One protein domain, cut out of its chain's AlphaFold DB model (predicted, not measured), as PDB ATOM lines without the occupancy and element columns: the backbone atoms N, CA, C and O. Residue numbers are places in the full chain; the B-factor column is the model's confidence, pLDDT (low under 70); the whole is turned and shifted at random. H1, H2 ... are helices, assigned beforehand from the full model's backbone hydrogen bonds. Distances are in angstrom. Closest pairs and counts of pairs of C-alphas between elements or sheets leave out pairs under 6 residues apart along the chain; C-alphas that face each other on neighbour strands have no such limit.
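What this domain is: This is residues 108 to 223 of the 223 residues of an uncharacterized protein of Bacteroidetes bacterium B1(2017) (UniProt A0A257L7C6). Short helices gather round H6, which lies in the middle: H8 crosses it on one side, and H4 and H5 pack on other parts of it. H1 runs beside the last part of H8 with H2 across it, H3 runs back beside H2, residues 137 to 143 stick out at one end, and H7 lies towards the other. The printed part has 116 residues, with eight named helices, H1 to H8 in order, and no named strand: all helix, with mostly crossed packing. It is compact, with a radius of gyration of the C-alphas of 13.6 A, and spans 41 by 33 by 22 A.

Where its parts are: H1, residues 108 to 121, begins at C-alpha 108 (-54.288, -52.697, 12.508) and is 19.7 A long. H2 is residues 127 to 135, H3 143 to 153, H4 156 to 159 and H5 163 to 170. H6, residues 179 to 193, is 19.6 A long. H7 is residues 199 to 205. H8, residues 208 to 222, is 21.1 A long and ends at C-alpha 222 (-53.495, -52.147, 28.961).

How they stand to each other: H6, the hub, touches H8 at a steep tilt of 45 degrees; C-alphas 185 and 214 are closest, 5.0 A. H5 and H6 form a hairpin, closest at C-alphas 170 and 180, 5.9 A. H4 touches residues 187 to 191 of H6, closest at C-alphas 159 and 191, 5.4 A. Residues 112 to 115 of H1 touch residues 217 to 221 of H8, closest at C-alphas 115 and 221, 6.4 A. Residues 110 to 114 of H1 touch H2, about perpendicular at 87 degrees, closest at C-alphas 114 and 134, 6.6 A. H3 is close to H2 but not clearly touching; C-alphas 135 and 145 are closest, 6.6 A. H7 is likewise close to H8 but not clearly touching, with C-alphas 203 and 211 closest, 6.6 A. Every O i to N i+4 pair is within hydrogen-bond range in H1, H5 and H8, against 4 of 5 in H2, 5 of 7 in H3, 9 of 11 in H6 and 1 of 3 in H7, where 2 of 4 O i to N i+3 pairs are; H4 is too short for an i+4 pair.

The domain as a whole: The C-alphas farthest apart, of Asp 140 and Lys 204, are 41.9 A apart. The printed part has no cut and no long link. Its mean pLDDT is 91.2; residues 138 to 142 and 156 are under 70.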
ATOM      1  N   MET A 108     -54.318 -52.599  11.046       96.94
ATOM      2  CA  MET A 108     -54.288 -52.697  12.508       96.94
ATOM      3  C   MET A 108     -54.049 -54.125  13.004       96.94
ATOM      4  O   MET A 108     -53.614 -54.277  14.146       96.94
ATOM      5  N   LEU A 109     -54.252 -55.158  12.174       96.25
ATOM      6  CA  LEU A 109     -53.869 -56.527  12.515       96.25
ATOM      7  C   LEU A 109     -52.383 -56.601  12.886       96.25
ATOM      8  O   LEU A 109     -52.049 -57.144  13.937       96.25
ATOM      9  N   ASN A 110     -51.513 -55.977  12.088       94.94
ATOM     10  CA  ASN A 110     -50.075 -55.928  12.359       94.94
ATOM     11  C   ASN A 110     -49.777 -55.259  13.703       94.94
ATOM     12  O   ASN A 110     -48.979 -55.774  14.482       94.94
ATOM     13  N   LEU A 111     -50.467 -54.160  14.022       97.25
ATOM     14  CA  LEU A 111     -50.309 -53.511  15.321       97.25
ATOM     15  C   LEU A 111     -50.772 -54.420  16.472       97.25
ATOM     16  O   LEU A 111     -50.080 -54.519  17.478       97.25
ATOM     17  N   TYR A 112     -51.900 -55.124  16.353       97.31
ATOM     18  CA  TYR A 112     -52.342 -56.053  17.403       97.31
ATOM     19  C   TYR A 112     -51.399 -57.244  17.600       97.31
ATOM     20  O   TYR A 112     -51.205 -57.687  18.740       97.31
ATOM     21  N   LEU A 113     -50.829 -57.772  16.515       94.00
ATOM     22  CA  LEU A 113     -49.824 -58.833  16.574       94.00
ATOM     23  C   LEU A 113     -48.562 -58.332  17.279       94.00
ATOM     24  O   LEU A 113     -48.132 -58.959  18.245       94.00
ATOM     25  N   TYR A 114     -48.074 -57.149  16.904       95.19
ATOM     26  CA  TYR A 114     -46.968 -56.481  17.586       95.19
ATOM     27  C   TYR A 114     -47.240 -56.274  19.081       95.19
ATOM     28  O   TYR A 114     -46.429 -56.655  19.916       95.19
ATOM     29  N   LEU A 115     -48.408 -55.741  19.456       95.69
ATOM     30  CA  LEU A 115     -48.766 -55.544  20.867       95.69
ATOM     31  C   LEU A 115     -48.850 -56.865  21.639       95.69
ATOM     32  O   LEU A 115     -48.560 -56.907  22.836       95.69
ATOM     33  N   SER A 116     -49.253 -57.948  20.972       92.44
ATOM     34  CA  SER A 116     -49.259 -59.284  21.570       92.44
ATOM     35  C   SER A 116     -47.836 -59.784  21.811       92.44
ATOM     36  O   SER A 116     -47.540 -60.237  22.915       92.44
ATOM     37  N   GLU A 117     -46.949 -59.637  20.827       89.94
ATOM     38  CA  GLU A 117     -45.539 -60.008  20.945       89.94
ATOM     39  C   GLU A 117     -44.809 -59.166  21.997       89.94
ATOM     40  O   GLU A 117     -44.133 -59.722  22.864       89.94
ATOM     41  N   ALA A 118     -45.003 -57.846  21.998       92.44
ATOM     42  CA  ALA A 118     -44.423 -56.935  22.982       92.44
ATOM     43  C   ALA A 118     -44.859 -57.298  24.412       92.44
ATOM     44  O   ALA A 118     -44.041 -57.295  25.332       92.44
ATOM     45  N   ARG A 119     -46.126 -57.701  24.609       89.12
ATOM     46  CA  ARG A 119     -46.622 -58.199  25.907       89.12
ATOM     47  C   ARG A 119     -45.910 -59.484  26.340       89.12
ATOM     48  O   ARG A 119     -45.623 -59.651  27.522       89.12
ATOM     49  N   GLU A 120     -45.650 -60.403  25.413       85.69
ATOM     50  CA  GLU A 120     -45.001 -61.688  25.713       85.69
ATOM     51  C   GLU A 120     -43.491 -61.566  25.940       85.69
ATOM     52  O   GLU A 120     -42.918 -62.316  26.738       85.69
ATOM     53  N   THR A 121     -42.854 -60.631  25.241       88.94
ATOM     54  CA  THR A 121     -41.405 -60.399  25.270       88.94
ATOM     55  C   THR A 121     -40.994 -59.284  26.234       88.94
ATOM     56  O   THR A 121     -39.800 -59.111  26.478       88.94
ATOM     57  N   GLU A 122     -41.967 -58.587  26.830       88.38
ATOM     58  CA  GLU A 122     -41.781 -57.426  27.710       88.38
ATOM     59  C   GLU A 122     -40.970 -56.294  27.041       88.38
ATOM     60  O   GLU A 122     -40.203 -55.590  27.703       88.38
ATOM     61  N   VAL A 123     -41.132 -56.129  25.724       91.06
ATOM     62  CA  VAL A 123     -40.505 -55.052  24.944       91.06
ATOM     63  C   VAL A 123     -41.301 -53.752  25.097       91.06
ATOM     64  O   VAL A 123     -42.517 -53.750  25.302       91.06
ATOM     65  N   GLU A 124     -40.587 -52.628  25.060       94.06
ATOM     66  CA  GLU A 124     -41.182 -51.297  25.141       94.06
ATOM     67  C   GLU A 124     -41.911 -50.953  23.839       94.06
ATOM     68  O   GLU A 124     -41.332 -50.983  22.759       94.06
ATOM     69  N   ILE A 125     -43.189 -50.590  23.954       96.25
ATOM     70  CA  ILE A 125     -44.029 -50.261  22.804       96.25
ATOM     71  C   ILE A 125     -43.652 -48.869  22.298       96.25
ATOM     72  O   ILE A 125     -44.018 -47.865  22.907       96.25
ATOM     73  N   THR A 126     -42.965 -48.820  21.161       95.44
ATOM     74  CA  THR A 126     -42.628 -47.575  20.451       95.44
ATOM     75  C   THR A 126     -42.938 -47.694  18.963       95.44
ATOM     76  O   THR A 126     -43.045 -48.810  18.436       95.44
ATOM     77  N   LEU A 127     -43.082 -46.555  18.278       94.44
ATOM     78  CA  LEU A 127     -43.201 -46.541  16.817       94.44
ATOM     79  C   LEU A 127     -41.918 -47.068  16.159       94.44
ATOM     80  O   LEU A 127     -41.993 -47.760  15.147       94.44
ATOM     81  N   GLU A 128     -40.753 -46.750  16.731       92.25
ATOM     82  CA  GLU A 128     -39.455 -47.198  16.217       92.25
ATOM     83  C   GLU A 128     -39.343 -48.728  16.228       92.25
ATOM     84  O   GLU A 128     -38.984 -49.312  15.208       92.25
ATOM     85  N   ASP A 129     -39.703 -49.369  17.341       93.38
ATOM     86  CA  ASP A 129     -39.676 -50.829  17.485       93.38
ATOM     87  C   ASP A 129     -40.724 -51.503  16.578       93.38
ATOM     88  O   ASP A 129     -40.397 -52.423  15.828       93.38
ATOM     89  N   PHE A 130     -41.945 -50.955  16.511       94.00
ATOM     90  CA  PHE A 130     -42.983 -51.440  15.591       94.00
ATOM     91  C   PHE A 130     -42.529 -51.419  14.123       94.00
ATOM     92  O   PHE A 130     -42.755 -52.373  13.379       94.00
ATOM     93  N   LEU A 131     -41.887 -50.334  13.685       91.94
ATOM     94  CA  LEU A 131     -41.413 -50.222  12.310       91.94
ATOM     95  C   LEU A 131     -40.173 -51.095  12.079       91.94
ATOM     96  O   LEU A 131     -40.168 -51.909  11.164       91.94
ATOM     97  N   ASN A 132     -39.123 -50.942  12.880       88.88
ATOM     98  CA  ASN A 132     -37.810 -51.498  12.549       88.88
ATOM     99  C   ASN A 132     -37.625 -52.950  13.001       88.88
ATOM    100  O   ASN A 132     -36.974 -53.720  12.295       88.88
ATOM    101  N   GLU A 133     -38.182 -53.315  14.154       89.12
ATOM    102  CA  GLU A 133     -37.960 -54.619  14.787       89.12
ATOM    103  C   GLU A 133     -39.137 -55.583  14.582       89.12
ATOM    104  O   GLU A 133     -38.940 -56.790  14.686       89.12
ATOM    105  N   PHE A 134     -40.334 -55.084  14.246       90.31
ATOM    106  CA  PHE A 134     -41.493 -55.929  13.932       90.31
ATOM    107  C   PHE A 134     -41.814 -55.979  12.430       90.31
ATOM    108  O   PHE A 134     -41.877 -57.062  11.852       90.31
ATOM    109  N   LEU A 135     -41.995 -54.829  11.767       89.38
ATOM    110  CA  LEU A 135     -42.419 -54.804  10.357       89.38
ATOM    111  C   LEU A 135     -41.279 -55.001   9.350       89.38
ATOM    112  O   LEU A 135     -41.474 -55.634   8.317       89.38
ATOM    113  N   LEU A 136     -40.103 -54.422   9.601       84.19
ATOM    114  CA  LEU A 136     -39.041 -54.281   8.593       84.19
ATOM    115  C   LEU A 136     -37.854 -55.233   8.823       84.19
ATOM    116  O   LEU A 136     -36.712 -54.912   8.474       84.19
ATOM    117  N   VAL A 137     -38.114 -56.418   9.385       75.69
ATOM    118  CA  VAL A 137     -37.092 -57.396   9.802       75.69
ATOM    119  C   VAL A 137     -36.438 -58.096   8.604       75.69
ATOM    120  O   VAL A 137     -36.675 -59.263   8.331       75.69
ATOM    121  N   GLY A 138     -35.547 -57.404   7.891       62.97
ATOM    122  CA  GLY A 138     -34.765 -57.948   6.770       62.97
ATOM    123  C   GLY A 138     -35.006 -57.200   5.457       62.97
ATOM    124  O   GLY A 138     -36.044 -57.330   4.828       62.97
ATOM    125  N   GLU A 139     -34.017 -56.437   4.990       56.59
ATOM    126  CA  GLU A 139     -34.184 -55.399   3.950       56.59
ATOM    127  C   GLU A 139     -34.799 -55.852   2.599       56.59
ATOM    128  O   GLU A 139     -35.373 -55.026   1.883       56.59
ATOM    129  N   ASP A 140     -34.706 -57.134   2.233       60.66
ATOM    130  CA  ASP A 140     -35.102 -57.631   0.904       60.66
ATOM    131  C   ASP A 140     -36.512 -58.258   0.840       60.66
ATOM    132  O   ASP A 140     -37.079 -58.336  -0.253       60.66
ATOM    133  N   GLU A 141     -37.095 -58.694   1.965       60.84
ATOM    134  CA  GLU A 141     -38.377 -59.431   1.981       60.84
ATOM    135  C   GLU A 141     -39.600 -58.534   2.257       60.84
ATOM    136  O   GLU A 141     -40.702 -58.906   1.864       60.84
ATOM    137  N   PHE A 142     -39.407 -57.319   2.795       66.62
ATOM    138  CA  PHE A 142     -40.494 -56.465   3.318       66.62
ATOM    139  C   PHE A 142     -40.727 -55.155   2.537       66.62
ATOM    140  O   PHE A 142     -40.981 -54.079   3.087       66.62
ATOM    141  N   GLN A 143     -40.567 -55.195   1.210       78.12
ATOM    142  CA  GLN A 143     -40.721 -54.005   0.354       78.12
ATOM    143  C   GLN A 143     -42.167 -53.483   0.302       78.12
ATOM    144  O   GLN A 143     -42.384 -52.290   0.063       78.12
ATOM    145  N   ASP A 144     -43.155 -54.355   0.509       83.88
ATOM    146  CA  ASP A 144     -44.560 -53.955   0.538       83.88
ATOM    147  C   ASP A 144     -44.901 -53.238   1.855       83.88
ATOM    148  O   ASP A 144     -45.573 -52.207   1.823       83.88
ATOM    149  N   GLU A 145     -44.331 -53.665   2.979       85.94
ATOM    150  CA  GLU A 145     -44.439 -53.036   4.298       85.94
ATOM    151  C   GLU A 145     -43.807 -51.644   4.267       85.94
ATOM    152  O   GLU A 145     -44.452 -50.660   4.636       85.94
ATOM    153  N   TYR A 146     -42.602 -51.511   3.696       86.25
ATOM    154  CA  TYR A 146     -42.010 -50.196   3.426       86.25
ATOM    155  C   TYR A 146     -42.965 -49.293   2.636       86.25
ATOM    156  O   TYR A 146     -43.081 -48.104   2.929       86.25
ATOM    157  N   ARG A 147     -43.665 -49.837   1.631       87.31
ATOM    158  CA  ARG A 147     -44.607 -49.069   0.804       87.31
ATOM    159  C   ARG A 147     -45.864 -48.658   1.571       87.31
ATOM    160  O   ARG A 147     -46.366 -47.561   1.320       87.31
ATOM    161  N   ILE A 148     -46.382 -49.528   2.436       89.75
ATOM    162  CA  ILE A 148     -47.575 -49.285   3.257       89.75
ATOM    163  C   ILE A 148     -47.274 -48.209   4.305       89.75
ATOM    164  O   ILE A 148     -47.991 -47.211   4.394       89.75
ATOM    165  N   TYR A 149     -46.162 -48.360   5.025       90.88
ATOM    166  CA  TYR A 149     -45.795 -47.517   6.164       90.88
ATOM    167  C   TYR A 149     -44.860 -46.348   5.800       90.88
ATOM    168  O   TYR A 149     -44.456 -45.596   6.684       90.88
ATOM    169  N   GLU A 150     -44.577 -46.113   4.510       88.81
ATOM    170  CA  GLU A 150     -43.718 -45.021   4.002       88.81
ATOM    171  C   GLU A 150     -44.052 -43.662   4.637       88.81
ATOM    172  O   GLU A 150     -43.165 -42.891   4.993       88.81
ATOM    173  N   SER A 151     -45.347 -43.370   4.805       86.38
ATOM    174  CA  SER A 151     -45.809 -42.101   5.383       86.38
ATOM    175  C   SER A 151     -45.523 -41.960   6.881       86.38
ATOM    176  O   SER A 151     -45.562 -40.841   7.376       86.38
ATOM    177  N   LEU A 152     -45.253 -43.042   7.611       87.25
ATOM    178  CA  LEU A 152     -44.743 -42.969   8.984       87.25
ATOM    179  C   LEU A 152     -43.219 -42.894   8.975       87.25
ATOM    180  O   LEU A 152     -42.651 -42.015   9.610       87.25
ATOM    181  N   ILE A 153     -42.576 -43.747   8.173       85.81
ATOM    182  CA  ILE A 153     -41.114 -43.856   8.079       85.81
ATOM    183  C   ILE A 153     -40.470 -42.517   7.687       85.81
ATOM    184  O   ILE A 153     -39.448 -42.129   8.238       85.81
ATOM    185  N   VAL A 154     -41.061 -41.788   6.736       84.44
ATOM    186  CA  VAL A 154     -40.502 -40.517   6.236       84.44
ATOM    187  C   VAL A 154     -40.827 -39.325   7.147       84.44
ATOM    188  O   VAL A 154     -40.169 -38.289   7.055       84.44
ATOM    189  N   ASN A 155     -41.825 -39.449   8.024       81.50
ATOM    190  CA  ASN A 155     -42.271 -38.370   8.901       81.50
ATOM    191  C   ASN A 155     -41.842 -38.650  10.350       81.50
ATOM    192  O   ASN A 155     -42.688 -38.793  11.221       81.50
ATOM    193  N   GLU A 156     -40.533 -38.698  10.615       68.62
ATOM    194  CA  GLU A 156     -39.980 -38.961  11.961       68.62
ATOM    195  C   GLU A 156     -40.539 -38.008  13.043       68.62
ATOM    196  O   GLU A 156     -40.713 -38.398  14.190       68.62
ATOM    197  N   GLU A 157     -40.895 -36.772  12.673       84.56
ATOM    198  CA  GLU A 157     -41.480 -35.767  13.579       84.56
ATOM    199  C   GLU A 157     -43.000 -35.939  13.796       84.56
ATOM    200  O   GLU A 157     -43.618 -35.144  14.504       84.56
ATOM    201  N   ILE A 158     -43.644 -36.954  13.198       89.81
ATOM    202  CA  ILE A 158     -45.107 -37.133  13.274       89.81
ATOM    203  C   ILE A 158     -45.597 -37.384  14.703       89.81
ATOM    204  O   ILE A 158     -46.747 -37.081  15.011       89.81
ATOM    205  N   LEU A 159     -44.732 -37.898  15.582       91.38
ATOM    206  CA  LEU A 159     -45.049 -38.099  16.995       91.38
ATOM    207  C   LEU A 159     -45.101 -36.788  17.791       91.38
ATOM    208  O   LEU A 159     -45.788 -36.724  18.807       91.38
ATOM    209  N   ASP A 160     -44.481 -35.717  17.301       91.69
ATOM    210  CA  ASP A 160     -44.566 -34.383  17.907       91.69
ATOM    211  C   ASP A 160     -45.663 -33.510  17.264       91.69
ATOM    212  O   ASP A 160     -45.931 -32.397  17.724       91.69
ATOM    213  N   ALA A 161     -46.292 -34.002  16.193       92.81
ATOM    214  CA  ALA A 161     -47.251 -33.257  15.390       92.81
ATOM    215  C   ALA A 161     -48.613 -33.100  16.085       92.81
ATOM    216  O   ALA A 161     -49.099 -34.002  16.777       92.81
ATOM    217  N   ASP A 162     -49.282 -31.969  15.850       94.75
ATOM    218  CA  ASP A 162     -50.654 -31.782  16.328       94.75
ATOM    219  C   ASP A 162     -51.683 -32.544  15.466       94.75
ATOM    220  O   ASP A 162     -51.417 -32.969  14.341       94.75
ATOM    221  N   LEU A 163     -52.917 -32.703  15.963       95.31
ATOM    222  CA  LEU A 163     -53.968 -33.446  15.248       95.31
ATOM    223  C   LEU A 163     -54.267 -32.890  13.837       95.31
ATOM    224  O   LEU A 163     -54.717 -33.631  12.958       95.31
ATOM    225  N   THR A 164     -54.053 -31.593  13.600       94.81
ATOM    226  CA  THR A 164     -54.230 -30.995  12.269       94.81
ATOM    227  C   THR A 164     -53.122 -31.456  11.336       94.81
ATOM    228  O   THR A 164     -53.410 -31.881  10.217       94.81
ATOM    229  N   GLU A 165     -51.878 -31.423  11.800       94.50
ATOM    230  CA  GLU A 165     -50.707 -31.895  11.059       94.50
ATOM    231  C   GLU A 165     -50.799 -33.399  10.763       94.50
ATOM    232  O   GLU A 165     -50.615 -33.800   9.611       94.50
ATOM    233  N   VAL A 166     -51.224 -34.217  11.734       95.81
ATOM    234  CA  VAL A 166     -51.485 -35.657  11.534       95.81
ATOM    235  C   VAL A 166     -52.545 -35.889  10.448       95.81
ATOM    236  O   VAL A 166     -52.397 -36.761   9.587       95.81
ATOM    237  N   ARG A 167     -53.611 -35.078  10.419       95.06
ATOM    238  CA  ARG A 167     -54.649 -35.153   9.374       95.06
ATOM    239  C   ARG A 167     -54.169 -34.686   8.004       95.06
ATOM    240  O   ARG A 167     -54.680 -35.174   6.994       95.06
ATOM    241  N   GLU A 168     -53.223 -33.754   7.935       93.25
ATOM    242  CA  GLU A 168     -52.583 -33.386   6.670       93.25
ATOM    243  C   GLU A 168     -51.652 -34.501   6.179       93.25
ATOM    244  O   GLU A 168     -51.731 -34.869   5.005       93.25
ATOM    245  N   ALA A 169     -50.865 -35.112   7.070       92.62
ATOM    246  CA  ALA A 169     -50.023 -36.265   6.752       92.62
ATOM    247  C   ALA A 169     -50.849 -37.469   6.265       92.62
ATOM    248  O   ALA A 169     -50.500 -38.096   5.267       92.62
ATOM    249  N   LYS A 170     -52.033 -37.724   6.844       93.75
ATOM    250  CA  LYS A 170     -52.975 -38.749   6.343       93.75
ATOM    251  C   LYS A 170     -53.267 -38.622   4.838       93.75
ATOM    252  O   LYS A 170     -53.492 -39.626   4.164       93.75
ATOM    253  N   LYS A 171     -53.260 -37.408   4.275       92.06
ATOM    254  CA  LYS A 171     -53.539 -37.182   2.842       92.06
ATOM    255  C   LYS A 171     -52.404 -37.640   1.927       92.06
ATOM    256  O   LYS A 171     -52.641 -37.789   0.730       92.06
ATOM    257  N   THR A 172     -51.196 -37.831   2.457       90.12
ATOM    258  CA  THR A 172     -50.059 -38.369   1.699       90.12
ATOM    259  C   THR A 172     -50.025 -39.894   1.712       90.12
ATOM    260  O   THR A 172     -49.338 -40.482   0.879       90.12
ATOM    261  N   VAL A 173     -50.788 -40.529   2.609       92.69
ATOM    262  CA  VAL A 173     -50.932 -41.986   2.666       92.69
ATOM    263  C   VAL A 173     -51.663 -42.474   1.421       92.69
ATOM    264  O   VAL A 173     -52.722 -41.961   1.052       92.69
ATOM    265  N   LYS A 174     -51.083 -43.477   0.769       91.38
ATOM    266  CA  LYS A 174     -51.599 -44.081  -0.459       91.38
ATOM    267  C   LYS A 174     -52.881 -44.878  -0.164       91.38
ATOM    268  O   LYS A 174     -52.805 -45.825   0.617       91.38
ATOM    269  N   PRO A 175     -54.047 -44.549  -0.751       88.31
ATOM    270  CA  PRO A 175     -55.306 -45.234  -0.441       88.31
ATOM    271  C   PRO A 175     -55.269 -46.749  -0.678       88.31
ATOM    272  O   PRO A 175     -55.887 -47.502   0.064       88.31
ATOM    273  N   GLU A 176     -54.511 -47.207  -1.676       88.88
ATOM    274  CA  GLU A 176     -54.346 -48.626  -2.012       88.88
ATOM    275  C   GLU A 176     -53.617 -49.452  -0.941       88.88
ATOM    276  O   GLU A 176     -53.544 -50.668  -1.071       88.88
ATOM    277  N   THR A 177     -53.059 -48.803   0.085       89.44
ATOM    278  CA  THR A 177     -52.391 -49.470   1.212       89.44
ATOM    279  C   THR A 177     -53.344 -49.815   2.354       89.44
ATOM    280  O   THR A 177     -52.907 -50.420   3.317       89.44
ATOM    281  N   GLY A 178     -54.606 -49.366   2.323       89.56
ATOM    282  CA  GLY A 178     -55.560 -49.549   3.432       89.56
ATOM    283  C   GLY A 178     -55.254 -48.715   4.688       89.56
ATOM    284  O   GLY A 178     -56.167 -48.322   5.411       89.56
ATOM    285  N   LEU A 179     -53.995 -48.320   4.906       94.25
ATOM    286  CA  LEU A 179     -53.541 -47.596   6.095       94.25
ATOM    287  C   LEU A 179     -54.185 -46.213   6.269       94.25
ATOM    288  O   LEU A 179     -54.338 -45.736   7.393       94.25
ATOM    289  N   GLN A 180     -54.566 -45.542   5.176       94.56
ATOM    290  CA  GLN A 180     -55.071 -44.163   5.222       94.56
ATOM    291  C   GLN A 180     -56.276 -44.012   6.164       94.56
ATOM    292  O   GLN A 180     -56.419 -42.987   6.839       94.56
ATOM    293  N   GLU A 181     -57.150 -45.012   6.214       94.69
ATOM    294  CA  GLU A 181     -58.331 -45.014   7.071       94.69
ATOM    295  C   GLU A 181     -57.948 -44.960   8.559       94.69
ATOM    296  O   GLU A 181     -58.448 -44.096   9.285       94.69
ATOM    297  N   TYR A 182     -56.950 -45.755   8.944       96.81
ATOM    298  CA  TYR A 182     -56.491 -45.976  10.318       96.81
ATOM    299  C   TYR A 182     -55.371 -45.029  10.777       96.81
ATOM    300  O   TYR A 182     -55.104 -44.926  11.972       96.81
ATOM    301  N   PHE A 183     -54.745 -44.298   9.847       96.62
ATOM    302  CA  PHE A 183     -53.528 -43.511  10.078       96.62
ATOM    303  C   PHE A 183     -53.598 -42.576  11.294       96.62
ATOM    304  O   PHE A 183     -52.663 -42.520  12.084       96.62
ATOM    305  N   VAL A 184     -54.711 -41.854  11.467       97.12
ATOM    306  CA  VAL A 184     -54.873 -40.925  12.602       97.12
ATOM    307  C   VAL A 184     -54.851 -41.687  13.927       97.12
ATOM    308  O   VAL A 184     -54.131 -41.295  14.836       97.12
ATOM    309  N   SER A 185     -55.600 -42.785  14.035       97.88
ATOM    310  CA  SER A 185     -55.645 -43.597  15.254       97.88
ATOM    311  C   SER A 185     -54.306 -44.266  15.548       97.88
ATOM    312  O   SER A 185     -53.914 -44.329  16.708       97.88
ATOM    313  N   LEU A 186     -53.594 -44.715  14.511       97.50
ATOM    314  CA  LEU A 186     -52.265 -45.313  14.633       97.50
ATOM    315  C   LEU A 186     -51.240 -44.321  15.198       97.50
ATOM    316  O   LEU A 186     -50.551 -44.634  16.164       97.50
ATOM    317  N   VAL A 187     -51.165 -43.112  14.633       97.19
ATOM    318  CA  VAL A 187     -50.241 -42.076  15.121       97.19
ATOM    319  C   VAL A 187     -50.592 -41.670  16.550       97.19
ATOM    320  O   VAL A 187     -49.721 -41.673  17.414       97.19
ATOM    321  N   LEU A 188     -51.869 -41.377  16.824       97.88
ATOM    322  CA  LEU A 188     -52.308 -40.981  18.166       97.88
ATOM    323  C   LEU A 188     -52.047 -42.078  19.203       97.88
ATOM    324  O   LEU A 188     -51.742 -41.758  20.348       97.88
ATOM    325  N   PHE A 189     -52.164 -43.354  18.823       98.19
ATOM    326  CA  PHE A 189     -51.819 -44.471  19.697       98.19
ATOM    327  C   PHE A 189     -50.357 -44.375  20.145       98.19
ATOM    328  O   PHE A 189     -50.107 -44.356  21.350       98.19
ATOM    329  N   PHE A 190     -49.417 -44.221  19.208       97.44
ATOM    330  CA  PHE A 190     -47.997 -44.081  19.541       97.44
ATOM    331  C   PHE A 190     -47.699 -42.810  20.344       97.44
ATOM    332  O   PHE A 190     -47.014 -42.875  21.361       97.44
ATOM    333  N   GLN A 191     -48.304 -41.672  19.987       96.94
ATOM    334  CA  GLN A 191     -48.167 -40.436  20.769       96.94
ATOM    335  C   GLN A 191     -48.651 -40.595  22.221       96.94
ATOM    336  O   GLN A 191     -48.101 -39.971  23.125       96.94
ATOM    337  N   LEU A 192     -49.679 -41.414  22.467       97.06
ATOM    338  CA  LEU A 192     -50.204 -41.662  23.811       97.06
ATOM    339  C   LEU A 192     -49.335 -42.628  24.615       97.06
ATOM    340  O   LEU A 192     -49.036 -42.337  25.773       97.06
ATOM    341  N   VAL A 193     -48.926 -43.758  24.030       96.19
ATOM    342  CA  VAL A 193     -48.105 -44.755  24.746       96.19
ATOM    343  C   VAL A 193     -46.694 -44.236  25.032       96.19
ATOM    344  O   VAL A 193     -46.146 -44.541  26.087       96.19
ATOM    345  N   GLU A 194     -46.156 -43.375  24.164       95.06
ATOM    346  CA  GLU A 194     -44.874 -42.691  24.379       95.06
ATOM    347  C   GLU A 194     -45.009 -41.420  25.247       95.06
ATOM    348  O   GLU A 194     -44.016 -40.785  25.607       95.06
ATOM    349  N   GLY A 195     -46.236 -41.049  25.639       94.31
ATOM    350  CA  GLY A 195     -46.507 -39.939  26.555       94.31
ATOM    351  C   GLY A 195     -46.313 -38.539  25.961       94.31
ATOM    352  O   GLY A 195     -46.130 -37.579  26.713       94.31
ATOM    353  N   ALA A 196     -46.349 -38.407  24.633       93.19
ATOM    354  CA  ALA A 196     -46.271 -37.130  23.924       93.19
ATOM    355  C   ALA A 196     -47.553 -36.289  24.078       93.19
ATOM    356  O   ALA A 196     -47.489 -35.057  24.106       93.19
ATOM    357  N   ILE A 197     -48.714 -36.940  24.211       95.31
ATOM    358  CA  ILE A 197     -50.024 -36.292  24.390       95.31
ATOM    359  C   ILE A 197     -50.863 -36.997  25.465       95.31
ATOM    360  O   ILE A 197     -50.588 -38.136  25.828       95.31
ATOM    361  N   ASP A 198     -51.938 -36.346  25.922       95.12
ATOM    362  CA  ASP A 198     -52.984 -36.954  26.752       95.12
ATOM    363  C   ASP A 198     -54.261 -37.218  25.929       95.12
ATOM    364  O   ASP A 198     -54.696 -36.385  25.129       95.12
ATOM    365  N   LEU A 199     -54.951 -38.341  26.179       94.12
ATOM    366  CA  LEU A 199     -56.165 -38.709  25.424       94.12
ATOM    367  C   LEU A 199     -57.255 -37.630  25.530       94.12
ATOM    368  O   LEU A 199     -57.977 -37.359  24.569       94.12
ATOM    369  N   ALA A 200     -57.357 -36.986  26.694       94.00
ATOM    370  CA  ALA A 200     -58.338 -35.936  26.960       94.00
ATOM    371  C   ALA A 200     -58.176 -34.703  26.051       94.00
ATOM    372  O   ALA A 200     -59.159 -33.990  25.823       94.00
ATOM    373  N   ASP A 201     -56.973 -34.465  25.521       92.44
ATOM    374  CA  ASP A 201     -56.684 -33.304  24.681       92.44
ATOM    375  C   ASP A 201     -57.225 -33.473  23.259       92.44
ATOM    376  O   ASP A 201     -57.683 -32.496  22.657       92.44
ATOM    377  N   VAL A 202     -57.247 -34.711  22.757       94.25
ATOM    378  CA  VAL A 202     -57.599 -35.025  21.363       94.25
ATOM    379  C   VAL A 202     -58.973 -35.672  21.203       94.25
ATOM    380  O   VAL A 202     -59.619 -35.474  20.175       94.25
ATOM    381  N   GLN A 203     -59.477 -36.394  22.213       92.62
ATOM    382  CA  GLN A 203     -60.657 -37.266  22.081       92.62
ATOM    383  C   GLN A 203     -61.914 -36.551  21.562       92.62
ATOM    384  O   GLN A 203     -62.700 -37.134  20.818       92.62
ATOM    385  N   LYS A 204     -62.116 -35.283  21.931       92.94
ATOM    386  CA  LYS A 204     -63.289 -34.491  21.514       92.94
ATOM    387  C   LYS A 204     -63.303 -34.151  20.017       92.94
ATOM    388  O   LYS A 204     -64.362 -33.820  19.490       92.94
ATOM    389  N   ASP A 205     -62.135 -34.166  19.378       95.94
ATOM    390  CA  ASP A 205     -61.938 -33.739  17.993       95.94
ATOM    391  C   ASP A 205     -61.861 -34.937  17.028       95.94
ATOM    392  O   ASP A 205     -61.760 -34.735  15.814       95.94
ATOM    393  N   LEU A 206     -61.937 -36.169  17.549       96.19
ATOM    394  CA  LEU A 206     -61.947 -37.411  16.779       96.19
ATOM    395  C   LEU A 206     -63.333 -37.713  16.209       96.19
ATOM    396  O   LEU A 206     -64.369 -37.448  16.823       96.19
ATOM    397  N   THR A 207     -63.353 -38.317  15.025       95.81
ATOM    398  CA  THR A 207     -64.572 -38.945  14.502       95.81
ATOM    399  C   THR A 207     -64.964 -40.161  15.358       95.81
ATOM    400  O   THR A 207     -64.113 -40.725  16.050       95.81
ATOM    401  N   PRO A 208     -66.232 -40.620  15.304       95.00
ATOM    402  CA  PRO A 208     -66.652 -41.837  16.003       95.00
ATOM    403  C   PRO A 208     -65.780 -43.058  15.686       95.00
ATOM    404  O   PRO A 208     -65.470 -43.837  16.579       95.00
ATOM    405  N   PHE A 209     -65.361 -43.195  14.429       96.06
ATOM    406  CA  PHE A 209     -64.510 -44.286  13.965       96.06
ATOM    407  C   PHE A 209     -63.073 -44.171  14.501       96.06
ATOM    408  O   PHE A 209     -62.580 -45.106  15.130       96.06
ATOM    409  N   GLU A 210     -62.440 -42.997  14.364       97.50
ATOM    410  CA  GLU A 210     -61.102 -42.728  14.925       97.50
ATOM    411  C   GLU A 210     -61.078 -42.983  16.443       97.50
ATOM    412  O   GLU A 210     -60.206 -43.685  16.954       97.50
ATOM    413  N   SER A 211     -62.085 -42.473  17.164       96.56
ATOM    414  CA  SER A 211     -62.216 -42.674  18.608       96.56
ATOM    415  C   SER A 211     -62.399 -44.148  18.968       96.56
ATOM    416  O   SER A 211     -61.817 -44.600  19.953       96.56
ATOM    417  N   ALA A 212     -63.204 -44.898  18.210       97.06
ATOM    418  CA  ALA A 212     -63.436 -46.314  18.468       97.06
ATOM    419  C   ALA A 212     -62.143 -47.128  18.349       97.06
ATOM    420  O   ALA A 212     -61.798 -47.844  19.286       97.06
ATOM    421  N   ILE A 213     -61.407 -46.961  17.247       98.25
ATOM    422  CA  ILE A 213     -60.147 -47.678  17.006       98.25
ATOM    423  C   ILE A 213     -59.105 -47.310  18.055       98.25
ATOM    424  O   ILE A 213     -58.526 -48.200  18.670       98.25
ATOM    425  N   LEU A 214     -58.897 -46.014  18.310       98.50
ATOM    426  CA  LEU A 214     -57.885 -45.572  19.269       98.50
ATOM    427  C   LEU A 214     -58.134 -46.158  20.664       98.50
ATOM    428  O   LEU A 214     -57.225 -46.686  21.298       98.50
ATOM    429  N   ASN A 215     -59.382 -46.111  21.135       97.75
ATOM    430  CA  ASN A 215     -59.731 -46.663  22.442       97.75
ATOM    431  C   ASN A 215     -59.659 -48.200  22.469       97.75
ATOM    432  O   ASN A 215     -59.435 -48.765  23.539       97.75
ATOM    433  N   ALA A 216     -59.863 -48.877  21.337       98.19
ATOM    434  CA  ALA A 216     -59.689 -50.323  21.220       98.19
ATOM    435  C   ALA A 216     -58.211 -50.718  21.363       98.19
ATOM    436  O   ALA A 216     -57.886 -51.584  22.174       98.19
ATOM    437  N   LEU A 217     -57.315 -50.010  20.667       98.44
ATOM    438  CA  LEU A 217     -55.866 -50.217  20.743       98.44
ATOM    439  C   LEU A 217     -55.322 -49.990  22.161       98.44
ATOM    440  O   LEU A 217     -54.612 -50.843  22.688       98.44
ATOM    441  N   LEU A 218     -55.712 -48.888  22.813       97.94
ATOM    442  CA  LEU A 218     -55.320 -48.608  24.202       97.94
ATOM    443  C   LEU A 218     -55.829 -49.691  25.162       97.94
ATOM    444  O   LEU A 218     -55.071 -50.207  25.976       97.94
ATOM    445  N   ALA A 219     -57.096 -50.099  25.031       97.38
ATOM    446  CA  ALA A 219     -57.655 -51.153  25.875       97.38
ATOM    447  C   ALA A 219     -56.966 -52.508  25.657       97.38
ATOM    448  O   ALA A 219     -56.813 -53.270  26.611       97.38
ATOM    449  N   PHE A 220     -56.544 -52.812  24.427       96.94
ATOM    450  CA  PHE A 220     -55.747 -54.001  24.146       96.94
ATOM    451  C   PHE A 220     -54.382 -53.931  24.826       96.94
ATOM    452  O   PHE A 220     -53.967 -54.902  25.445       96.94
ATOM    453  N   GLN A 221     -53.695 -52.792  24.723       95.12
ATOM    454  CA  GLN A 221     -52.362 -52.593  25.287       95.12
ATOM    455  C   GLN A 221     -52.350 -52.672  26.825       95.12
ATOM    456  O   GLN A 221     -51.405 -53.205  27.400       95.12
ATOM    457  N   GLU A 222     -53.395 -52.176  27.493       91.94
ATOM    458  CA  GLU A 222     -53.495 -52.147  28.961       91.94
ATOM    459  C   GLU A 222     -53.821 -53.506  29.615       91.94
ATOM    460  O   GLU A 222     -53.666 -53.641  30.835       91.94
ATOM    461  N   ASN A 223     -54.315 -54.489  28.849       87.44
ATOM    462  CA  ASN A 223     -54.814 -55.782  29.350       87.44
ATOM    463  C   ASN A 223     -54.005 -56.968  28.809       87.44
ATOM    464  O   ASN A 223     -54.028 -58.028  29.478       87.44
TER     465      ASN A 223